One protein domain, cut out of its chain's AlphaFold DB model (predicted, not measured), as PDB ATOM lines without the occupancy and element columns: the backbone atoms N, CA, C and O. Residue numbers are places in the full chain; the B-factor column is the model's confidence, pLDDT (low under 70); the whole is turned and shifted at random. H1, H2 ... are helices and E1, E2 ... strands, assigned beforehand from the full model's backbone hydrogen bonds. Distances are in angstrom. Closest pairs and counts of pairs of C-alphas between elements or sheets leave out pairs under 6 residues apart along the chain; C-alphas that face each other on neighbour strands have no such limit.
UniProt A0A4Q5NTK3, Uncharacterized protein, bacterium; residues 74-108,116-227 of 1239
ATOM      1  N   SER A  74     169.798 312.124 176.094       91.50
ATOM      2  CA  SER A  74     169.262 313.258 175.333       91.50
ATOM      3  C   SER A  74     170.118 314.513 175.522       91.50
ATOM      4  O   SER A  74     170.468 315.159 174.534       91.50
ATOM      5  N   ARG A  75     170.527 314.817 176.762       89.00
ATOM      6  CA  ARG A  75     171.432 315.942 177.054       89.00
ATOM      7  C   ARG A  75     172.804 315.752 176.412       89.00
ATOM      8  O   ARG A  75     173.337 316.690 175.830       89.00
ATOM      9  N   ALA A  76     173.342 314.533 176.427       93.25
ATOM     10  CA  ALA A  76     174.595 314.207 175.754       93.25
ATOM     11  C   ALA A  76     174.516 314.414 174.227       93.25
ATOM     12  O   ALA A  76     175.455 314.927 173.617       93.25
ATOM     13  N   VAL A  77     173.389 314.064 173.590       93.69
ATOM     14  CA  VAL A  77     173.149 314.336 172.157       93.69
ATOM     15  C   VAL A  77     173.106 315.838 171.884       93.69
ATOM     16  O   VAL A  77     173.694 316.305 170.907       93.69
ATOM     17  N   GLU A  78     172.421 316.599 172.733       90.44
ATOM     18  CA  GLU A  78     172.333 318.052 172.609       90.44
ATOM     19  C   GLU A  78     173.702 318.721 172.792       90.44
ATOM     20  O   GLU A  78     174.110 319.510 171.938       90.44
ATOM     21  N   ALA A  79     174.474 318.312 173.802       91.06
ATOM     22  CA  ALA A  79     175.849 318.758 174.017       91.06
ATOM     23  C   ALA A  79     176.744 318.458 172.800       91.06
ATOM     24  O   ALA A  79     177.492 319.325 172.347       91.06
ATOM     25  N   ALA A  80     176.618 317.269 172.199       94.75
ATOM     26  CA  ALA A  80     177.373 316.908 171.000       94.75
ATOM     27  C   ALA A  80     176.991 317.769 169.780       94.75
ATOM     28  O   ALA A  80     177.851 318.115 168.969       94.75
ATOM     29  N   ARG A  81     175.708 318.130 169.633       92.00
ATOM     30  CA  ARG A  81     175.229 319.019 168.558       92.00
ATOM     31  C   ARG A  81     175.707 320.453 168.754       92.00
ATOM     32  O   ARG A  81     176.148 321.069 167.784       92.00
ATOM     33  N   SER A  82     175.659 320.962 169.981       87.12
ATOM     34  CA  SER A  82     176.189 322.282 170.333       87.12
ATOM     35  C   SER A  82     177.690 322.357 170.073       87.12
ATOM     36  O   SER A  82     178.150 323.299 169.430       87.12
ATOM     37  N   GLY A  83     178.445 321.316 170.437       92.00
ATOM     38  CA  GLY A  83     179.867 321.248 170.117       92.00
ATOM     39  C   GLY A  83     180.160 321.162 168.620       92.00
ATOM     40  O   GLY A  83     181.118 321.767 168.145       92.00
ATOM     41  N   LEU A  84     179.311 320.486 167.839       93.69
ATOM     42  CA  LEU A  84     179.446 320.463 166.381       93.69
ATOM     43  C   LEU A  84     179.218 321.851 165.761       93.69
ATOM     44  O   LEU A  84     179.963 322.247 164.863       93.69
ATOM     45  N   ARG A  85     178.214 322.595 166.248       88.81
ATOM     46  CA  ARG A  85     177.957 323.982 165.827       88.81
ATOM     47  C   ARG A  85     179.138 324.883 166.164       88.81
ATOM     48  O   ARG A  85     179.639 325.552 165.266       88.81
ATOM     49  N   PHE A  86     179.651 324.799 167.390       91.88
ATOM     50  CA  PHE A  86     180.821 325.563 167.817       91.88
ATOM     51  C   PHE A  86     182.047 325.284 166.940       91.88
ATOM     52  O   PHE A  86     182.654 326.211 166.410       91.88
ATOM     53  N   VAL A  87     182.393 324.012 166.707       93.38
ATOM     54  CA  VAL A  87     183.536 323.666 165.844       93.38
ATOM     55  C   VAL A  87     183.328 324.177 164.418       93.38
ATOM     56  O   VAL A  87     184.268 324.664 163.794       93.38
ATOM     57  N   ASN A  88     182.105 324.114 163.890       91.50
ATOM     58  CA  ASN A  88     181.823 324.680 162.579       91.50
ATOM     59  C   ASN A  88     181.997 326.193 162.534       91.50
ATOM     60  O   ASN A  88     182.563 326.704 161.569       91.50
ATOM     61  N   GLU A  89     181.495 326.900 163.540       87.00
ATOM     62  CA  GLU A  89     181.640 328.347 163.658       87.00
ATOM     63  C   GLU A  89     183.117 328.723 163.720       87.00
ATOM     64  O   GLU A  89     183.552 329.582 162.960       87.00
ATOM     65  N   GLN A  90     183.928 328.004 164.499       91.75
ATOM     66  CA  GLN A  90     185.372 328.233 164.552       91.75
ATOM     67  C   GLN A  90     186.067 327.954 163.211       91.75
ATOM     68  O   GLN A  90     186.909 328.736 162.769       91.75
ATOM     69  N   LEU A  91     185.672 326.889 162.506       88.38
ATOM     70  CA  LEU A  91     186.203 326.569 161.178       88.38
ATOM     71  C   LEU A  91     185.711 327.513 160.067       88.38
ATOM     72  O   LEU A  91     186.285 327.514 158.982       88.38
ATOM     73  N   THR A  92     184.609 328.243 160.273       84.56
ATOM     74  CA  THR A  92     184.006 329.135 159.259       84.56
ATOM     75  C   THR A  92     184.375 330.593 159.492       84.56
ATOM     76  O   THR A  92     184.654 331.312 158.539       84.56
ATOM     77  N   TYR A  93     184.346 331.026 160.750       80.25
ATOM     78  CA  TYR A  93     184.383 332.429 161.142       80.25
ATOM     79  C   TYR A  93     185.631 332.809 161.938       80.25
ATOM     80  O   TYR A  93     185.907 334.004 162.052       80.25
ATOM     81  N   SER A  94     186.393 331.853 162.495       83.94
ATOM     82  CA  SER A  94     187.648 332.223 163.161       83.94
ATOM     83  C   SER A  94     188.678 332.686 162.131       83.94
ATOM     84  O   SER A  94     188.688 332.221 160.990       83.94
ATOM     85  N   ARG A  95     189.600 333.558 162.554       76.19
ATOM     86  CA  ARG A  95     190.718 334.031 161.715       76.19
ATOM     87  C   ARG A  95     191.587 332.888 161.178       76.19
ATOM     88  O   ARG A  95     192.248 333.051 160.161       76.19
ATOM     89  N   LEU A  96     191.579 331.735 161.854       77.75
ATOM     90  CA  LEU A  96     192.321 330.545 161.441       77.75
ATOM     91  C   LEU A  96     191.569 329.713 160.385       77.75
ATOM     92  O   LEU A  96     192.191 328.881 159.726       77.75
ATOM     93  N   GLY A  97     190.257 329.909 160.206       86.25
ATOM     94  CA  GLY A  97     189.440 329.183 159.228       86.25
ATOM     95  C   GLY A  97     189.611 327.662 159.318       86.25
ATOM     96  O   GLY A  97     189.576 327.079 160.402       86.25
ATOM     97  N   GLU A  98     189.871 327.005 158.185       84.38
ATOM     98  CA  GLU A  98     190.139 325.558 158.122       84.38
ATOM     99  C   GLU A  98     191.393 325.102 158.887       84.38
ATOM    100  O   GLU A  98     191.543 323.905 159.152       84.38
ATOM    101  N   ASN A  99     192.296 326.018 159.242       83.38
ATOM    102  CA  ASN A  99     193.484 325.716 160.043       83.38
ATOM    103  C   ASN A  99     193.191 325.734 161.544       83.38
ATOM    104  O   ASN A  99     194.030 325.284 162.322       83.38
ATOM    105  N   TRP A 100     192.004 326.182 161.964       89.94
ATOM    106  CA  TRP A 100     191.612 326.121 163.366       89.94
ATOM    107  C   TRP A 100     191.615 324.670 163.863       89.94
ATOM    108  O   TRP A 100     191.051 323.762 163.237       89.94
ATOM    109  N   ARG A 101     192.257 324.437 165.004       88.88
ATOM    110  CA  ARG A 101     192.224 323.162 165.719       88.88
ATOM    111  C   ARG A 101     191.817 323.444 167.164       88.88
ATOM    112  O   ARG A 101     192.337 324.396 167.743       88.88
ATOM    113  N   PRO A 102     190.937 322.622 167.763       85.94
ATOM    114  CA  PRO A 102     190.741 322.641 169.206       85.94
ATOM    115  C   PRO A 102     192.106 322.402 169.859       85.94
ATOM    116  O   PRO A 102     192.769 321.441 169.474       85.94
ATOM    117  N   GLY A 103     192.557 323.305 170.732       64.19
ATOM    118  CA  GLY A 103     193.964 323.437 171.125       64.19
ATOM    119  C   GLY A 103     194.660 322.118 171.468       64.19
ATOM    120  O   GLY A 103     194.471 321.567 172.540       64.19
ATOM    121  N   PHE A 104     195.524 321.644 170.573       53.22
ATOM    122  CA  PHE A 104     196.578 320.684 170.885       53.22
ATOM    123  C   PHE A 104     197.895 321.358 170.528       53.22
ATOM    124  O   PHE A 104     198.224 321.477 169.350       53.22
ATOM    125  N   LYS A 105     198.655 321.812 171.530       50.16
ATOM    126  CA  LYS A 105     200.076 322.117 171.333       50.16
ATOM    127  C   LYS A 105     200.836 320.797 171.381       50.16
ATOM    128  O   LYS A 105     201.196 320.308 172.449       50.16
ATOM    129  N   THR A 106     201.012 320.171 170.223       50.38
ATOM    130  CA  THR A 106     201.794 318.937 170.081       50.38
ATOM    131  C   THR A 106     202.989 319.172 169.184       50.38
ATOM    132  O   THR A 106     203.067 318.591 168.114       50.38
ATOM    133  N   THR A 107     203.944 319.975 169.635       45.44
ATOM    134  CA  THR A 107     205.344 319.807 169.240       45.44
ATOM    135  C   THR A 107     206.198 320.463 170.308       45.44
ATOM    136  O   THR A 107     206.056 321.653 170.557       45.44
ATOM    137  N   GLY A 108     207.081 319.708 170.961       47.84
ATOM    138  CA  GLY A 108     208.001 320.195 172.000       47.84
ATOM    139  C   GLY A 108     209.069 321.179 171.501       47.84
ATOM    140  O   GLY A 108     210.190 321.157 171.995       47.84
ATOM    141  N   LEU A 116     203.596 331.060 164.873       49.91
ATOM    142  CA  LEU A 116     202.381 330.713 164.114       49.91
ATOM    143  C   LEU A 116     201.058 331.064 164.809       49.91
ATOM    144  O   LEU A 116     200.018 331.103 164.153       49.91
ATOM    145  N   LEU A 117     201.072 331.327 166.116       48.81
ATOM    146  CA  LEU A 117     199.885 331.664 166.896       48.81
ATOM    147  C   LEU A 117     200.214 332.919 167.700       48.81
ATOM    148  O   LEU A 117     200.981 332.848 168.657       48.81
ATOM    149  N   GLY A 118     199.687 334.065 167.254       43.31
ATOM    150  CA  GLY A 118     199.859 335.354 167.925       43.31
ATOM    151  C   GLY A 118     199.651 335.232 169.434       43.31
ATOM    152  O   GLY A 118     198.800 334.468 169.887       43.31
ATOM    153  N   GLU A 119     200.485 335.945 170.185       42.69
ATOM    154  CA  GLU A 119     200.622 335.858 171.638       42.69
ATOM    155  C   GLU A 119     199.255 335.985 172.341       42.69
ATOM    156  O   GLU A 119     198.680 337.064 172.430       42.69
ATOM    157  N   GLY A 120     198.698 334.854 172.782       42.69
ATOM    158  CA  GLY A 120     197.399 334.777 173.448       42.69
ATOM    159  C   GLY A 120     197.031 333.327 173.765       42.69
ATOM    160  O   GLY A 120     197.125 332.439 172.922       42.69
ATOM    161  N   GLU A 121     196.704 333.068 175.022       50.84
ATOM    162  CA  GLU A 121     196.772 331.776 175.702       50.84
ATOM    163  C   GLU A 121     195.767 330.705 175.233       50.84
ATOM    164  O   GLU A 121     194.584 330.966 175.037       50.84
ATOM    165  N   SER A 122     196.226 329.450 175.150       45.88
ATOM    166  CA  SER A 122     195.393 328.261 175.388       45.88
ATOM    167  C   SER A 122     196.299 327.050 175.653       45.88
ATOM    168  O   SER A 122     197.075 326.629 174.786       45.88
ATOM    169  N   LEU A 123     196.254 326.539 176.887       51.94
ATOM    170  CA  LEU A 123     197.104 325.471 177.423       51.94
ATOM    171  C   LEU A 123     196.241 324.243 177.744       51.94
ATOM    172  O   LEU A 123     195.708 324.132 178.843       51.94
ATOM    173  N   VAL A 124     196.118 323.285 176.821       57.34
ATOM    174  CA  VAL A 124     195.600 321.960 177.204       57.34
ATOM    175  C   VAL A 124     196.685 321.227 178.005       57.34
ATOM    176  O   VAL A 124     197.819 321.132 177.525       57.34
ATOM    177  N   PRO A 125     196.387 320.710 179.214       58.16
ATOM    178  CA  PRO A 125     197.369 320.000 180.030       58.16
ATOM    179  C   PRO A 125     197.923 318.756 179.322       58.16
ATOM    180  O   PRO A 125     197.157 317.944 178.800       58.16
ATOM    181  N   GLN A 126     199.245 318.559 179.333       60.47
ATOM    182  CA  GLN A 126     199.860 317.308 178.867       60.47
ATOM    183  C   GLN A 126     199.640 316.168 179.869       60.47
ATOM    184  O   GLN A 126     199.575 316.393 181.080       60.47
ATOM    185  N   ALA A 127     199.574 314.929 179.367       49.78
ATOM    186  CA  ALA A 127     199.538 313.726 180.195       49.78
ATOM    187  C   ALA A 127     200.784 313.683 181.102       49.78
ATOM    188  O   ALA A 127     201.899 313.504 180.619       49.78
ATOM    189  N   GLY A 128     200.589 313.909 182.405       58.06
ATOM    190  CA  GLY A 128     201.658 314.031 183.406       58.06
ATOM    191  C   GLY A 128     201.632 315.341 184.202       58.06
ATOM    192  O   GLY A 128     202.147 315.381 185.316       58.06
ATOM    193  N   ALA A 129     200.979 316.393 183.696       62.06
ATOM    194  CA  ALA A 129     200.743 317.612 184.467       62.06
ATOM    195  C   ALA A 129     199.635 317.383 185.512       62.06
ATOM    196  O   ALA A 129     198.622 316.752 185.216       62.06
ATOM    197  N   LEU A 130     199.770 317.939 186.722       56.66
ATOM    198  CA  LEU A 130     198.729 317.854 187.763       56.66
ATOM    199  C   LEU A 130     197.374 318.419 187.285       56.66
ATOM    200  O   LEU A 130     196.318 317.907 187.657       56.66
ATOM    201  N   SER A 131     197.403 319.403 186.381       66.12
ATOM    202  CA  SER A 131     196.221 319.976 185.729       66.12
ATOM    203  C   SER A 131     195.502 319.008 184.780       66.12
ATOM    204  O   SER A 131     194.310 319.171 184.548       66.12
ATOM    205  N   TYR A 132     196.158 317.949 184.289       72.44
ATOM    206  CA  TYR A 132     195.532 316.926 183.438       72.44
ATOM    207  C   TYR A 132     194.459 316.129 184.184       72.44
ATOM    208  O   TYR A 132     193.404 315.820 183.628       72.44
ATOM    209  N   ASN A 133     194.705 315.835 185.463       71.38
ATOM    210  CA  ASN A 133     193.749 315.112 186.299       71.38
ATOM    211  C   ASN A 133     192.546 315.969 186.710       71.38
ATOM    212  O   ASN A 133     191.485 315.404 186.972       71.38
ATOM    213  N   LEU A 134     192.719 317.296 186.744       74.81
ATOM    214  CA  LEU A 134     191.664 318.277 187.021       74.81
ATOM    215  C   LEU A 134     190.833 318.603 185.772       74.81
ATOM    216  O   LEU A 134     189.635 318.840 185.876       74.81
ATOM    217  N   TYR A 135     191.454 318.590 184.590       80.06
ATOM    218  CA  TYR A 135     190.805 318.958 183.331       80.06
ATOM    219  C   TYR A 135     189.928 317.830 182.757       80.06
ATOM    220  O   TYR A 135     188.817 318.065 182.278       80.06
ATOM    221  N   TYR A 136     190.401 316.583 182.829       87.12
ATOM    222  CA  TYR A 136     189.667 315.410 182.344       87.12
ATOM    223  C   TYR A 136     189.069 314.606 183.497       87.12
ATOM    224  O   TYR A 136     189.713 314.403 184.525       87.12
ATOM    225  N   THR A 137     187.854 314.087 183.320       88.38
ATOM    226  CA  THR A 137     187.241 313.173 184.295       88.38
ATOM    227  C   THR A 137     187.915 311.796 184.256       88.38
ATOM    228  O   THR A 137     188.635 311.450 183.314       88.38
ATOM    229  N   SER A 138     187.677 310.962 185.273       87.88
ATOM    230  CA  SER A 138     188.125 309.562 185.254       87.88
ATOM    231  C   SER A 138     187.549 308.785 184.065       87.88
ATOM    232  O   SER A 138     188.252 307.952 183.497       87.88
ATOM    233  N   VAL A 139     186.321 309.104 183.645       90.06
ATOM    234  CA  VAL A 139     185.659 308.521 182.467       90.06
ATOM    235  C   VAL A 139     186.356 308.953 181.175       90.06
ATOM    236  O   VAL A 139     186.627 308.108 180.321       90.06
ATOM    237  N   ASP A 140     186.730 310.229 181.050       92.06
ATOM    238  CA  ASP A 140     187.466 310.740 179.882       92.06
ATOM    239  C   ASP A 140     188.825 310.040 179.732       92.06
ATOM    240  O   ASP A 140     189.244 309.693 178.624       92.06
ATOM    241  N   ARG A 141     189.505 309.791 180.860       90.81
ATOM    242  CA  ARG A 141     190.768 309.039 180.900       90.81
ATOM    243  C   ARG A 141     190.562 307.562 180.567       90.81
ATOM    244  O   ARG A 141     191.290 307.030 179.735       90.81
ATOM    245  N   ALA A 142     189.561 306.914 181.164       89.75
ATOM    246  CA  ALA A 142     189.271 305.496 180.943       89.75
ATOM    247  C   ALA A 142     188.911 305.185 179.480       89.75
ATOM    248  O   ALA A 142     189.263 304.123 178.974       89.75
ATOM    249  N   ASN A 143     188.262 306.122 178.784       91.62
ATOM    250  CA  ASN A 143     187.924 305.985 177.366       91.62
ATOM    251  C   ASN A 143     189.038 306.449 176.405       91.62
ATOM    252  O   ASN A 143     188.848 306.420 175.187       91.62
ATOM    253  N   GLY A 144     190.190 306.900 176.918       92.12
ATOM    254  CA  GLY A 144     191.301 307.404 176.102       92.12
ATOM    255  C   GLY A 144     191.012 308.731 175.389       92.12
ATOM    256  O   GLY A 144     191.687 309.073 174.415       92.12
ATOM    257  N   TRP A 145     189.999 309.481 175.834       93.25
ATOM    258  CA  TRP A 145     189.657 310.791 175.268       93.25
ATOM    259  C   TRP A 145     190.550 311.902 175.813       93.25
ATOM    260  O   TRP A 145     190.821 312.888 175.125       93.25
ATOM    261  N   ALA A 146     191.036 311.727 177.039       88.25
ATOM    262  CA  ALA A 146     191.933 312.665 177.683       88.25
ATOM    263  C   ALA A 146     193.239 312.827 176.880       88.25
ATOM    264  O   ALA A 146     193.959 311.862 176.623       88.25
ATOM    265  N   GLY A 147     193.548 314.054 176.461       82.94
ATOM    266  CA  GLY A 147     194.711 314.374 175.624       82.94
ATOM    267  C   GLY A 147     194.534 314.116 174.121       82.94
ATOM    268  O   GLY A 147     195.381 314.548 173.345       82.94
ATOM    269  N   THR A 148     193.442 313.475 173.679       87.50
ATOM    270  CA  THR A 148     193.097 313.343 172.245       87.50
ATOM    271  C   THR A 148     191.904 314.202 171.828       87.50
ATOM    272  O   THR A 148     191.741 314.472 170.635       87.50
ATOM    273  N   PHE A 149     191.099 314.667 172.788       92.31
ATOM    274  CA  PHE A 149     190.004 315.621 172.601       92.31
ATOM    275  C   PHE A 149     190.182 316.838 173.518       92.31
ATOM    276  O   PHE A 149     190.506 316.673 174.690       92.31
ATOM    277  N   ALA A 150     189.947 318.048 173.014       90.25
ATOM    278  CA  ALA A 150     189.910 319.258 173.839       90.25
ATOM    279  C   ALA A 150     188.504 319.429 174.435       90.25
ATOM    280  O   ALA A 150     187.521 319.133 173.752       90.25
ATOM    281  N   LYS A 151     188.397 319.868 175.694       90.12
ATOM    282  CA  LYS A 151     187.122 319.969 176.418       90.12
ATOM    283  C   LYS A 151     186.600 321.409 176.382       90.12
ATOM    284  O   LYS A 151     187.364 322.345 176.585       90.12
ATOM    285  N   PHE A 152     185.311 321.574 176.097       86.94
ATOM    286  CA  PHE A 152     184.639 322.869 175.992       86.94
ATOM    287  C   PHE A 152     183.309 322.858 176.765       86.94
ATOM    288  O   PHE A 152     182.595 321.858 176.677       86.94
ATOM    289  N   PRO A 153     182.944 323.949 177.467       82.31
ATOM    290  CA  PRO A 153     183.838 325.058 177.831       82.31
ATOM    291  C   PRO A 153     185.049 324.546 178.630       82.31
ATOM    292  O   PRO A 153     185.036 323.412 179.113       82.31
ATOM    293  N   ASP A 154     186.109 325.350 178.708       75.94
ATOM    294  CA  ASP A 154     187.278 324.990 179.510       75.94
ATOM    295  C   ASP A 154     186.829 324.775 180.969       75.94
ATOM    296  O   ASP A 154     186.330 325.723 181.576       75.94
ATOM    297  N   PRO A 155     186.969 323.562 181.541       66.69
ATOM    298  CA  PRO A 155     186.549 323.283 182.912       66.69
ATOM    299  C   PRO A 155     187.303 324.116 183.960       66.69
ATOM    300  O   PRO A 155     186.859 324.175 185.106       66.69
ATOM    301  N   LEU A 156     188.426 324.748 183.601       67.12
ATOM    302  CA  LEU A 156     189.172 325.661 184.468       67.12
ATOM    303  C   LEU A 156     188.651 327.108 184.405       67.12
ATOM    304  O   LEU A 156     189.055 327.932 185.225       67.12
ATOM    305  N   ALA A 157     187.742 327.430 183.477       67.94
ATOM    306  CA  ALA A 157     187.131 328.749 183.398       67.94
ATOM    307  C   ALA A 157     186.028 328.924 184.473       67.94
ATOM    308  O   ALA A 157     185.249 328.006 184.728       67.94
ATOM    309  N   PRO A 158     185.886 330.111 185.093       51.31
ATOM    310  CA  PRO A 158     185.009 330.345 186.252       51.31
ATOM    311  C   PRO A 158     183.482 330.332 185.983       51.31
ATOM    312  O   PRO A 158     182.713 330.823 186.807       51.31
ATOM    313  N   ARG A 159     182.994 329.780 184.858       49.88
ATOM    314  CA  ARG A 159     181.552 329.681 184.524       49.88
ATOM    315  C   ARG A 159     181.225 328.324 183.884       49.88
ATOM    316  O   ARG A 159     181.217 328.203 182.663       49.88
ATOM    317  N   ASN A 160     180.941 327.312 184.707       55.94
ATOM    318  CA  ASN A 160     180.885 325.904 184.285       55.94
ATOM    319  C   ASN A 160     179.482 325.304 184.063       55.94
ATOM    320  O   ASN A 160     179.368 324.089 183.915       55.94
ATOM    321  N   ASP A 161     178.426 326.114 183.956       63.62
ATOM    322  CA  ASP A 161     177.062 325.585 183.760       63.62
ATOM    323  C   ASP A 161     176.736 325.237 182.291       63.62
ATOM    324  O   ASP A 161     175.659 324.719 181.992       63.62
ATOM    325  N   ALA A 162     177.636 325.527 181.343       69.62
ATOM    326  CA  ALA A 162     177.416 325.199 179.936       69.62
ATOM    327  C   ALA A 162     177.677 323.702 179.648       69.62
ATOM    328  O   ALA A 162     178.555 323.094 180.267       69.62
ATOM    329  N   PRO A 163     176.940 323.092 178.695       74.75
ATOM    330  CA  PRO A 163     177.080 321.676 178.370       74.75
ATOM    331  C   PRO A 163     178.517 321.346 177.962       74.75
ATOM    332  O   PRO A 163     179.053 321.933 177.021       74.75
ATOM    333  N   GLN A 164     179.120 320.387 178.665       85.94
ATOM    334  CA  GLN A 164     180.487 319.955 178.402       85.94
ATOM    335  C   GLN A 164     180.530 319.002 177.203       85.94
ATOM    336  O   GLN A 164     179.822 317.992 177.148       85.94
ATOM    337  N   TYR A 165     181.399 319.300 176.244       93.19
ATOM    338  CA  TYR A 165     181.701 318.420 175.124       93.19
ATOM    339  C   TYR A 165     183.203 318.370 174.846       93.19
ATOM    340  O   TYR A 165     183.964 319.286 175.144       93.19
ATOM    341  N   LEU A 166     183.632 317.265 174.257       94.56
ATOM    342  CA  LEU A 166     185.005 316.980 173.864       94.56
ATOM    343  C   LEU A 166     185.084 317.048 172.338       94.56
ATOM    344  O   LEU A 166     184.346 316.336 171.659       94.56
ATOM    345  N   ALA A 167     185.958 317.877 171.776       95.00
ATOM    346  CA  ALA A 167     186.077 318.070 170.333       95.00
ATOM    347  C   ALA A 167     187.481 317.732 169.814       95.00
ATOM    348  O   ALA A 167     188.497 318.033 170.440       95.00
ATOM    349  N   ARG A 168     187.533 317.129 168.623       94.62
ATOM    350  CA  ARG A 168     188.756 316.848 167.865       94.62
ATOM    351  C   ARG A 168     188.522 317.145 166.390       94.62
ATOM    352  O   ARG A 168     187.536 316.690 165.816       94.62
ATOM    353  N   VAL A 169     189.448 317.873 165.771       93.62
ATOM    354  CA  VAL A 169     189.446 318.150 164.328       93.62
ATOM    355  C   VAL A 169     190.716 317.570 163.725       93.62
ATOM    356  O   VAL A 169     191.814 317.890 164.172       93.62
ATOM    357  N   GLN A 170     190.575 316.712 162.719       93.50
ATOM    358  CA  GLN A 170     191.697 316.078 162.027       93.50
ATOM    359  C   GLN A 170     191.529 316.233 160.525       93.50
ATOM    360  O   GLN A 170     190.434 316.035 160.010       93.50
ATOM    361  N   ARG A 171     192.607 316.544 159.805       90.38
ATOM    362  CA  ARG A 171     192.597 316.433 158.345       90.38
ATOM    363  C   ARG A 171     192.820 314.969 157.985       90.38
ATOM    364  O   ARG A 171     193.753 314.353 158.494       90.38
ATOM    365  N   ILE A 172     191.952 314.429 157.143       89.44
ATOM    366  CA  ILE A 172     192.120 313.097 156.575       89.44
ATOM    367  C   ILE A 172     193.247 313.188 155.541       89.44
ATOM    368  O   ILE A 172     193.160 314.045 154.654       89.44
ATOM    369  N   PRO A 173     194.311 312.372 155.657       86.19
ATOM    370  CA  PRO A 173     195.361 312.303 154.647       86.19
ATOM    371  C   PRO A 173     194.781 312.074 153.244       86.19
ATOM    372  O   PRO A 173     193.728 311.454 153.094       86.19
ATOM    373  N   GLY A 174     195.453 312.589 152.210       81.38
ATOM    374  CA  GLY A 174     195.033 312.363 150.819       81.38
ATOM    375  C   GLY A 174     195.044 310.878 150.441       81.38
ATOM    376  O   GLY A 174     194.170 310.424 149.714       81.38
ATOM    377  N   GLU A 175     195.972 310.111 151.016       80.00
ATOM    378  CA  GLU A 175     196.056 308.660 150.880       80.00
ATOM    379  C   GLU A 175     195.793 308.020 152.245       80.00
ATOM    380  O   GLU A 175     196.528 308.252 153.205       80.00
ATOM    381  N   LEU A 176     194.705 307.258 152.348       79.56
ATOM    382  CA  LEU A 176     194.394 306.454 153.527       79.56
ATOM    383  C   LEU A 176     194.817 305.006 153.284       79.56
ATOM    384  O   LEU A 176     194.579 304.466 152.201       79.56
ATOM    385  N   ASP A 177     195.378 304.361 154.305       82.81
ATOM    386  CA  ASP A 177     195.634 302.922 154.275       82.81
ATOM    387  C   ASP A 177     194.323 302.159 154.043       82.81
ATOM    388  O   ASP A 177     193.275 302.517 154.585       82.81
ATOM    389  N   ALA A 178     194.379 301.053 153.297       80.19
ATOM    390  CA  ALA A 178     193.205 300.247 152.934       80.19
ATOM    391  C   ALA A 178     192.405 299.684 154.136       80.19
ATOM    392  O   ALA A 178     191.327 299.122 153.946       80.19
ATOM    393  N   GLY A 179     192.924 299.816 155.363       82.62
ATOM    394  CA  GLY A 179     192.256 299.441 156.610       82.62
ATOM    395  C   GLY A 179     191.550 300.583 157.355       82.62
ATOM    396  O   GLY A 179     190.858 300.301 158.333       82.62
ATOM    397  N   ASP A 180     191.701 301.849 156.944       82.38
ATOM    398  CA  ASP A 180     190.988 302.959 157.587       82.38
ATOM    399  C   ASP A 180     189.502 302.933 157.166       82.38
ATOM    400  O   ASP A 180     189.203 302.899 155.970       82.38
ATOM    401  N   PRO A 181     188.533 302.962 158.102       82.50
ATOM    402  CA  PRO A 181     187.108 303.012 157.766       82.50
ATOM    403  C   PRO A 181     186.702 304.241 156.930       82.50
ATOM    404  O   PRO A 181     185.622 304.240 156.339       82.50
ATOM    405  N   ASP A 182     187.526 305.289 156.869       83.00
ATOM    406  CA  ASP A 182     187.317 306.428 155.974       83.00
ATOM    407  C   ASP A 182     187.897 306.214 154.562       83.00
ATOM    408  O   ASP A 182     187.510 306.942 153.648       83.00
ATOM    409  N   ALA A 183     188.739 305.195 154.337       82.06
ATOM    410  CA  ALA A 183     189.364 304.907 153.039       82.06
ATOM    411  C   ALA A 183     188.361 304.430 151.980       82.06
ATOM    412  O   ALA A 183     188.596 304.582 150.783       82.06
ATOM    413  N   THR A 184     187.220 303.876 152.403       83.81
ATOM    414  CA  THR A 184     186.183 303.373 151.488       83.81
ATOM    415  C   THR A 184     185.393 304.480 150.790       83.81
ATOM    416  O   THR A 184     184.632 304.188 149.871       83.81
ATOM    417  N   ASP A 185     185.525 305.733 151.235       82.50
ATOM    418  CA  ASP A 185     184.803 306.875 150.676       82.50
ATOM    419  C   ASP A 185     185.791 307.937 150.151       82.50
ATOM    420  O   ASP A 185     186.279 308.768 150.924       82.50
ATOM    421  N   PRO A 186     186.077 307.958 148.833       77.88
ATOM    422  CA  PRO A 186     187.024 308.902 148.238       77.88
ATOM    423  C   PRO A 186     186.569 310.364 148.351       77.88
ATOM    424  O   PRO A 186     187.356 311.276 148.106       77.88
ATOM    425  N   THR A 187     185.316 310.629 148.747       77.94
ATOM    426  CA  THR A 187     184.845 312.000 149.003       77.94
ATOM    427  C   THR A 187     185.374 312.571 150.320       77.94
ATOM    428  O   THR A 187     185.396 313.789 150.494       77.94
ATOM    429  N   LYS A 188     185.850 311.714 151.233       82.94
ATOM    430  CA  LYS A 188     186.424 312.114 152.524       82.94
ATOM    431  C   LYS A 188     187.920 312.419 152.455       82.94
ATOM    432  O   LYS A 188     188.448 313.032 153.382       82.94
ATOM    433  N   GLN A 189     188.612 312.015 151.390       85.31
ATOM    434  CA  GLN A 189     190.045 312.272 151.234       85.31
ATOM    435  C   GLN A 189     190.314 313.784 151.202       85.31
ATOM    436  O   GLN A 189     189.660 314.547 150.485       85.31
ATOM    437  N   GLY A 190     191.238 314.233 152.053       83.50
ATOM    438  CA  GLY A 190     191.544 315.651 152.247       83.50
ATOM    439  C   GLY A 190     190.531 316.440 153.088       83.50
ATOM    440  O   GLY A 190     190.800 317.608 153.384       83.50
ATOM    441  N   ALA A 191     189.404 315.848 153.505       89.75
ATOM    442  CA  ALA A 191     188.393 316.521 154.323       89.75
ATOM    443  C   ALA A 191     188.850 316.706 155.780       89.75
ATOM    444  O   ALA A 191     189.678 315.960 156.308       89.75
ATOM    445  N   LEU A 192     188.265 317.687 156.468       92.12
ATOM    446  CA  LEU A 192     188.375 317.833 157.915       92.12
ATOM    447  C   LEU A 192     187.340 316.933 158.595       92.12
ATOM    448  O   LEU A 192     186.141 317.201 158.531       92.12
ATOM    449  N   LYS A 193     187.806 315.887 159.274       94.06
ATOM    450  CA  LYS A 193     187.019 315.041 160.171       94.06
ATOM    451  C   LYS A 193     186.863 315.735 161.518       94.06
ATOM    452  O   LYS A 193     187.827 315.906 162.265       94.06
ATOM    453  N   ILE A 194     185.635 316.106 161.837       95.00
ATOM    454  CA  ILE A 194     185.236 316.721 163.096       95.00
ATOM    455  C   ILE A 194     184.589 315.634 163.948       95.00
ATOM    456  O   ILE A 194     183.581 315.058 163.552       95.00
ATOM    457  N   THR A 195     185.154 315.340 165.115       96.19
ATOM    458  CA  THR A 195     184.571 314.411 166.090       96.19
ATOM    459  C   THR A 195     184.237 315.169 167.365       96.19
ATOM    460  O   THR A 195     185.125 315.773 167.962       96.19
ATOM    461  N   VAL A 196     182.976 315.118 167.791       96.06
ATOM    462  CA  VAL A 196     182.489 315.750 169.023       96.06
ATOM    463  C   VAL A 196     181.833 314.697 169.909       96.06
ATOM    464  O   VAL A 196     181.024 313.909 169.424       96.06
ATOM    465  N   ILE A 197     182.168 314.675 171.195       96.94
ATOM    466  CA  ILE A 197     181.569 313.800 172.204       96.94
ATOM    467  C   ILE A 197     180.871 314.689 173.231       96.94
ATOM    468  O   ILE A 197     181.535 315.416 173.961       96.94
ATOM    469  N   GLY A 198     179.542 314.667 173.263       95.69
ATOM    470  CA  GLY A 198     178.764 315.347 174.296       95.69
ATOM    471  C   GLY A 198     178.618 314.462 175.528       95.69
ATOM    472  O   GLY A 198     178.386 313.259 175.382       95.69
ATOM    473  N   LEU A 199     178.757 315.051 176.714       93.56
ATOM    474  CA  LEU A 199     178.631 314.373 178.007       93.56
ATOM    475  C   LEU A 199     177.374 314.879 178.729       93.56
ATOM    476  O   LEU A 199     177.076 316.074 178.660       93.56
ATOM    477  N   SER A 200     176.637 314.003 179.424       93.06
ATOM    478  CA  SER A 200     175.626 314.480 180.378       93.06
ATOM    479  C   SER A 200     176.330 315.083 181.602       93.06
ATOM    480  O   SER A 200     177.266 314.462 182.112       93.06
ATOM    481  N   PRO A 201     175.903 316.260 182.095       85.69
ATOM    482  CA  PRO A 201     176.456 316.837 183.320       85.69
ATOM    483  C   PRO A 201     176.160 315.984 184.566       85.69
ATOM    484  O   PRO A 201     176.964 315.989 185.494       85.69
ATOM    485  N   ASP A 202     175.054 315.228 184.567       89.25
ATOM    486  CA  ASP A 202     174.610 314.440 185.728       89.25
ATOM    487  C   ASP A 202     175.204 313.014 185.734       89.25
ATOM    488  O   ASP A 202     175.498 312.466 186.796       89.25
ATOM    489  N   ASP A 203     175.426 312.422 184.552       90.56
ATOM    490  CA  ASP A 203     176.060 311.106 184.374       90.56
ATOM    491  C   ASP A 203     177.095 311.153 183.230       90.56
ATOM    492  O   ASP A 203     176.741 310.965 182.061       90.56
ATOM    493  N   PRO A 204     178.394 311.347 183.526       82.06
ATOM    494  CA  PRO A 204     179.447 311.374 182.508       82.06
ATOM    495  C   PRO A 204     179.578 310.067 181.709       82.06
ATOM    496  O   PRO A 204     180.167 310.069 180.627       82.06
ATOM    497  N   ALA A 205     179.045 308.942 182.212       87.88
ATOM    498  CA  ALA A 205     179.015 307.683 181.470       87.88
ATOM    499  C   ALA A 205     177.939 307.677 180.367       87.88
ATOM    500  O   ALA A 205     178.018 306.880 179.427       87.88
ATOM    501  N   ALA A 206     176.954 308.575 180.437       92.31
ATOM    502  CA  ALA A 206     176.020 308.842 179.357       92.31
ATOM    503  C   ALA A 206     176.627 309.869 178.388       92.31
ATOM    504  O   ALA A 206     176.559 311.080 178.595       92.31
ATOM    505  N   PHE A 207     177.210 309.371 177.294       95.31
ATOM    506  CA  PHE A 207     177.827 310.195 176.255       95.31
ATOM    507  C   PHE A 207     177.239 309.927 174.864       95.31
ATOM    508  O   PHE A 207     176.681 308.860 174.588       95.31
ATOM    509  N   HIS A 208     177.405 310.889 173.954       96.00
ATOM    510  CA  HIS A 208     177.052 310.742 172.543       96.00
ATOM    511  C   HIS A 208     178.173 311.256 171.639       96.00
ATOM    512  O   HIS A 208     178.603 312.398 171.771       96.00
ATOM    513  N   LYS A 209     178.631 310.421 170.699       96.12
ATOM    514  CA  LYS A 209     179.694 310.753 169.741       96.12
ATOM    515  C   LYS A 209     179.101 311.080 168.369       96.12
ATOM    516  O   LYS A 209     178.514 310.213 167.730       96.12
ATOM    517  N   SER A 210     179.357 312.292 167.894       94.81
ATOM    518  CA  SER A 210     179.000 312.786 166.563       94.81
ATOM    519  C   SER A 210     180.255 312.954 165.704       94.81
ATOM    520  O   SER A 210     181.264 313.481 166.174       94.81
ATOM    521  N   ILE A 211     180.197 312.526 164.440       94.56
ATOM    522  CA  ILE A 211     181.273 312.711 163.455       94.56
ATOM    523  C   ILE A 211     180.704 313.474 162.255       94.56
ATOM    524  O   ILE A 211     179.660 313.095 161.726       94.56
ATOM    525  N   ALA A 212     181.386 314.528 161.818       93.25
ATOM    526  CA  ALA A 212     181.066 315.267 160.600       93.25
ATOM    527  C   ALA A 212     182.320 315.499 159.755       93.25
ATOM    528  O   ALA A 212     183.441 315.423 160.260       93.25
ATOM    529  N   TYR A 213     182.121 315.806 158.475       92.31
ATOM    530  CA  TYR A 213     183.202 316.086 157.534       92.31
ATOM    531  C   TYR A 213     182.971 317.459 156.891       92.31
ATOM    532  O   TYR A 213     181.842 317.801 156.524       92.31
ATOM    533  N   LYS A 214     184.034 318.259 156.774       86.94
ATOM    534  CA  LYS A 214     184.022 319.569 156.109       86.94
ATOM    535  C   LYS A 214     185.127 319.628 155.053       86.94
ATOM    536  O   LYS A 214     186.286 319.374 155.375       86.94
ATOM    537  N   GLY A 215     184.766 319.960 153.814       83.12
ATOM    538  CA  GLY A 215     185.676 319.921 152.663       83.12
ATOM    539  C   GLY A 215     185.922 318.505 152.125       83.12
ATOM    540  O   GLY A 215     185.171 317.582 152.437       83.12
ATOM    541  N   GLY A 216     186.971 318.357 151.315       72.50
ATOM    542  CA  GLY A 216     187.366 317.122 150.623       72.50
ATOM    543  C   GLY A 216     187.801 317.425 149.191       72.50
ATOM    544  O   GLY A 216     187.275 318.355 148.585       72.50
ATOM    545  N   GLN A 217     188.752 316.666 148.642       65.75
ATOM    546  CA  GLN A 217     189.287 316.904 147.287       65.75
ATOM    547  C   GLN A 217     188.198 316.821 146.198       65.75
ATOM    548  O   GLN A 217     188.311 317.459 145.160       65.75
ATOM    549  N   ASN A 218     187.125 316.077 146.488       58.91
ATOM    550  CA  ASN A 218     185.966 315.866 145.621       58.91
ATOM    551  C   ASN A 218     184.659 316.424 146.217       58.91
ATOM    552  O   ASN A 218     183.574 316.097 145.734       58.91
ATOM    553  N   ALA A 219     184.724 317.201 147.303       54.09
ATOM    554  CA  ALA A 219     183.537 317.866 147.825       54.09
ATOM    555  C   ALA A 219     183.211 319.067 146.918       54.09
ATOM    556  O   ALA A 219     184.133 319.807 146.568       54.09
ATOM    557  N   PRO A 220     181.938 319.286 146.531       48.53
ATOM    558  CA  PRO A 220     181.565 320.480 145.783       48.53
ATOM    559  C   PRO A 220     182.071 321.712 146.538       48.53
ATOM    560  O   PRO A 220     181.952 321.790 147.758       48.53
ATOM    561  N   THR A 221     182.650 322.670 145.816       50.16
ATOM    562  CA  THR A 221     183.337 323.867 146.342       50.16
ATOM    563  C   THR A 221     182.462 324.775 147.220       50.16
ATOM    564  O   THR A 221     182.961 325.725 147.827       50.16
ATOM    565  N   GLY A 222     181.169 324.464 147.363       44.53
ATOM    566  CA  GLY A 222     180.310 325.009 148.406       44.53
ATOM    567  C   GLY A 222     180.793 324.578 149.793       44.53
ATOM    568  O   GLY A 222     180.641 323.426 150.185       44.53
ATOM    569  N   ARG A 223     181.333 325.535 150.559       46.31
ATOM    570  CA  ARG A 223     181.936 325.412 151.908       46.31
ATOM    571  C   ARG A 223     181.000 324.892 153.026       46.31
ATOM    572  O   ARG A 223     181.284 325.083 154.212       46.31
ATOM    573  N   TYR A 224     179.883 324.255 152.689       43.16
ATOM    574  CA  TYR A 224     178.911 323.739 153.644       43.16
ATOM    575  C   TYR A 224     179.419 322.452 154.304       43.16
ATOM    576  O   TYR A 224     179.928 321.541 153.650       43.16
ATOM    577  N   MET A 225     179.267 322.357 155.628       41.69
ATOM    578  CA  MET A 225     179.458 321.091 156.333       41.69
ATOM    579  C   MET A 225     178.468 320.059 155.813       41.69
ATOM    580  O   MET A 225     177.255 320.260 155.889       41.69
ATOM    581  N   ARG A 226     178.974 318.899 155.402       44.94
ATOM    582  CA  ARG A 226     178.121 317.745 155.160       44.94
ATOM    583  C   ARG A 226     177.912 317.040 156.495       44.94
ATOM    584  O   ARG A 226     178.741 316.247 156.941       44.94
ATOM    585  N   THR A 227     176.795 317.327 157.160       37.84
ATOM    586  CA  THR A 227     176.289 316.406 158.183       37.84
ATOM    587  C   THR A 227     175.798 315.178 157.428       37.84
ATOM    588  O   THR A 227     174.765 315.217 156.763       37.84
TER     589      THR A 227
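What this domain is: This is residues 74 to 108 and 116 to 227 of the 1239 residues of an uncharacterized protein of bacterium (UniProt A0A4Q5NTK3). With little regular structure, this is a twisted four-stranded sheet with the long helix H1 slanting over one face; short helices H2 and H3 lie off the sheet. Of 147 printed residues, 57 are in named elements, mixed in class: H1 H2 H3 E1 E2 E3 E4. The sheet, E1 - E2 - E3 - E4, is a meander, each strand antiparallel to the one before. The whole is compact, radius of gyration of the C-alphas 15.9 A, spanning 42 by 39 by 30 A.

How they stand to each other: H1, residues 74 to 93, is on the sheet of E1, 150 to 152, E2, 165 to 171, E3, 192 to 199, and E4, 207 to 214, in two layers, helix over sheet, at height 7.5 A. Its closest C-alphas to E3 are Ala 80 and Gly 198, 3.9 A. H2, 130 to 135, and H3, 138 to 142, are not on it. Within hydrogen-bond range are N 150 and O 167, 3.0 A, N 168 and O 195, 2.8 A, and N 196 and O 210, 2.9 A. Every O i to N i+4 pair is within range in H1 and H3, 1 of 2 in H2.

Where its parts are: H1 runs 28.2 A from C-alpha 74 at (169.262, 313.258, 175.333). E4, 23.1 A, ends at C-alpha 214, (184.022, 319.569, 156.109).

The domain as a whole: Residues 109 to 115 are not printed; C-alphas 108 and 116 are 14.3 A apart. Links E1 to E2 and E2 to E3 are long. pLDDT is under 70 in 41 residues, among them 116 to 131.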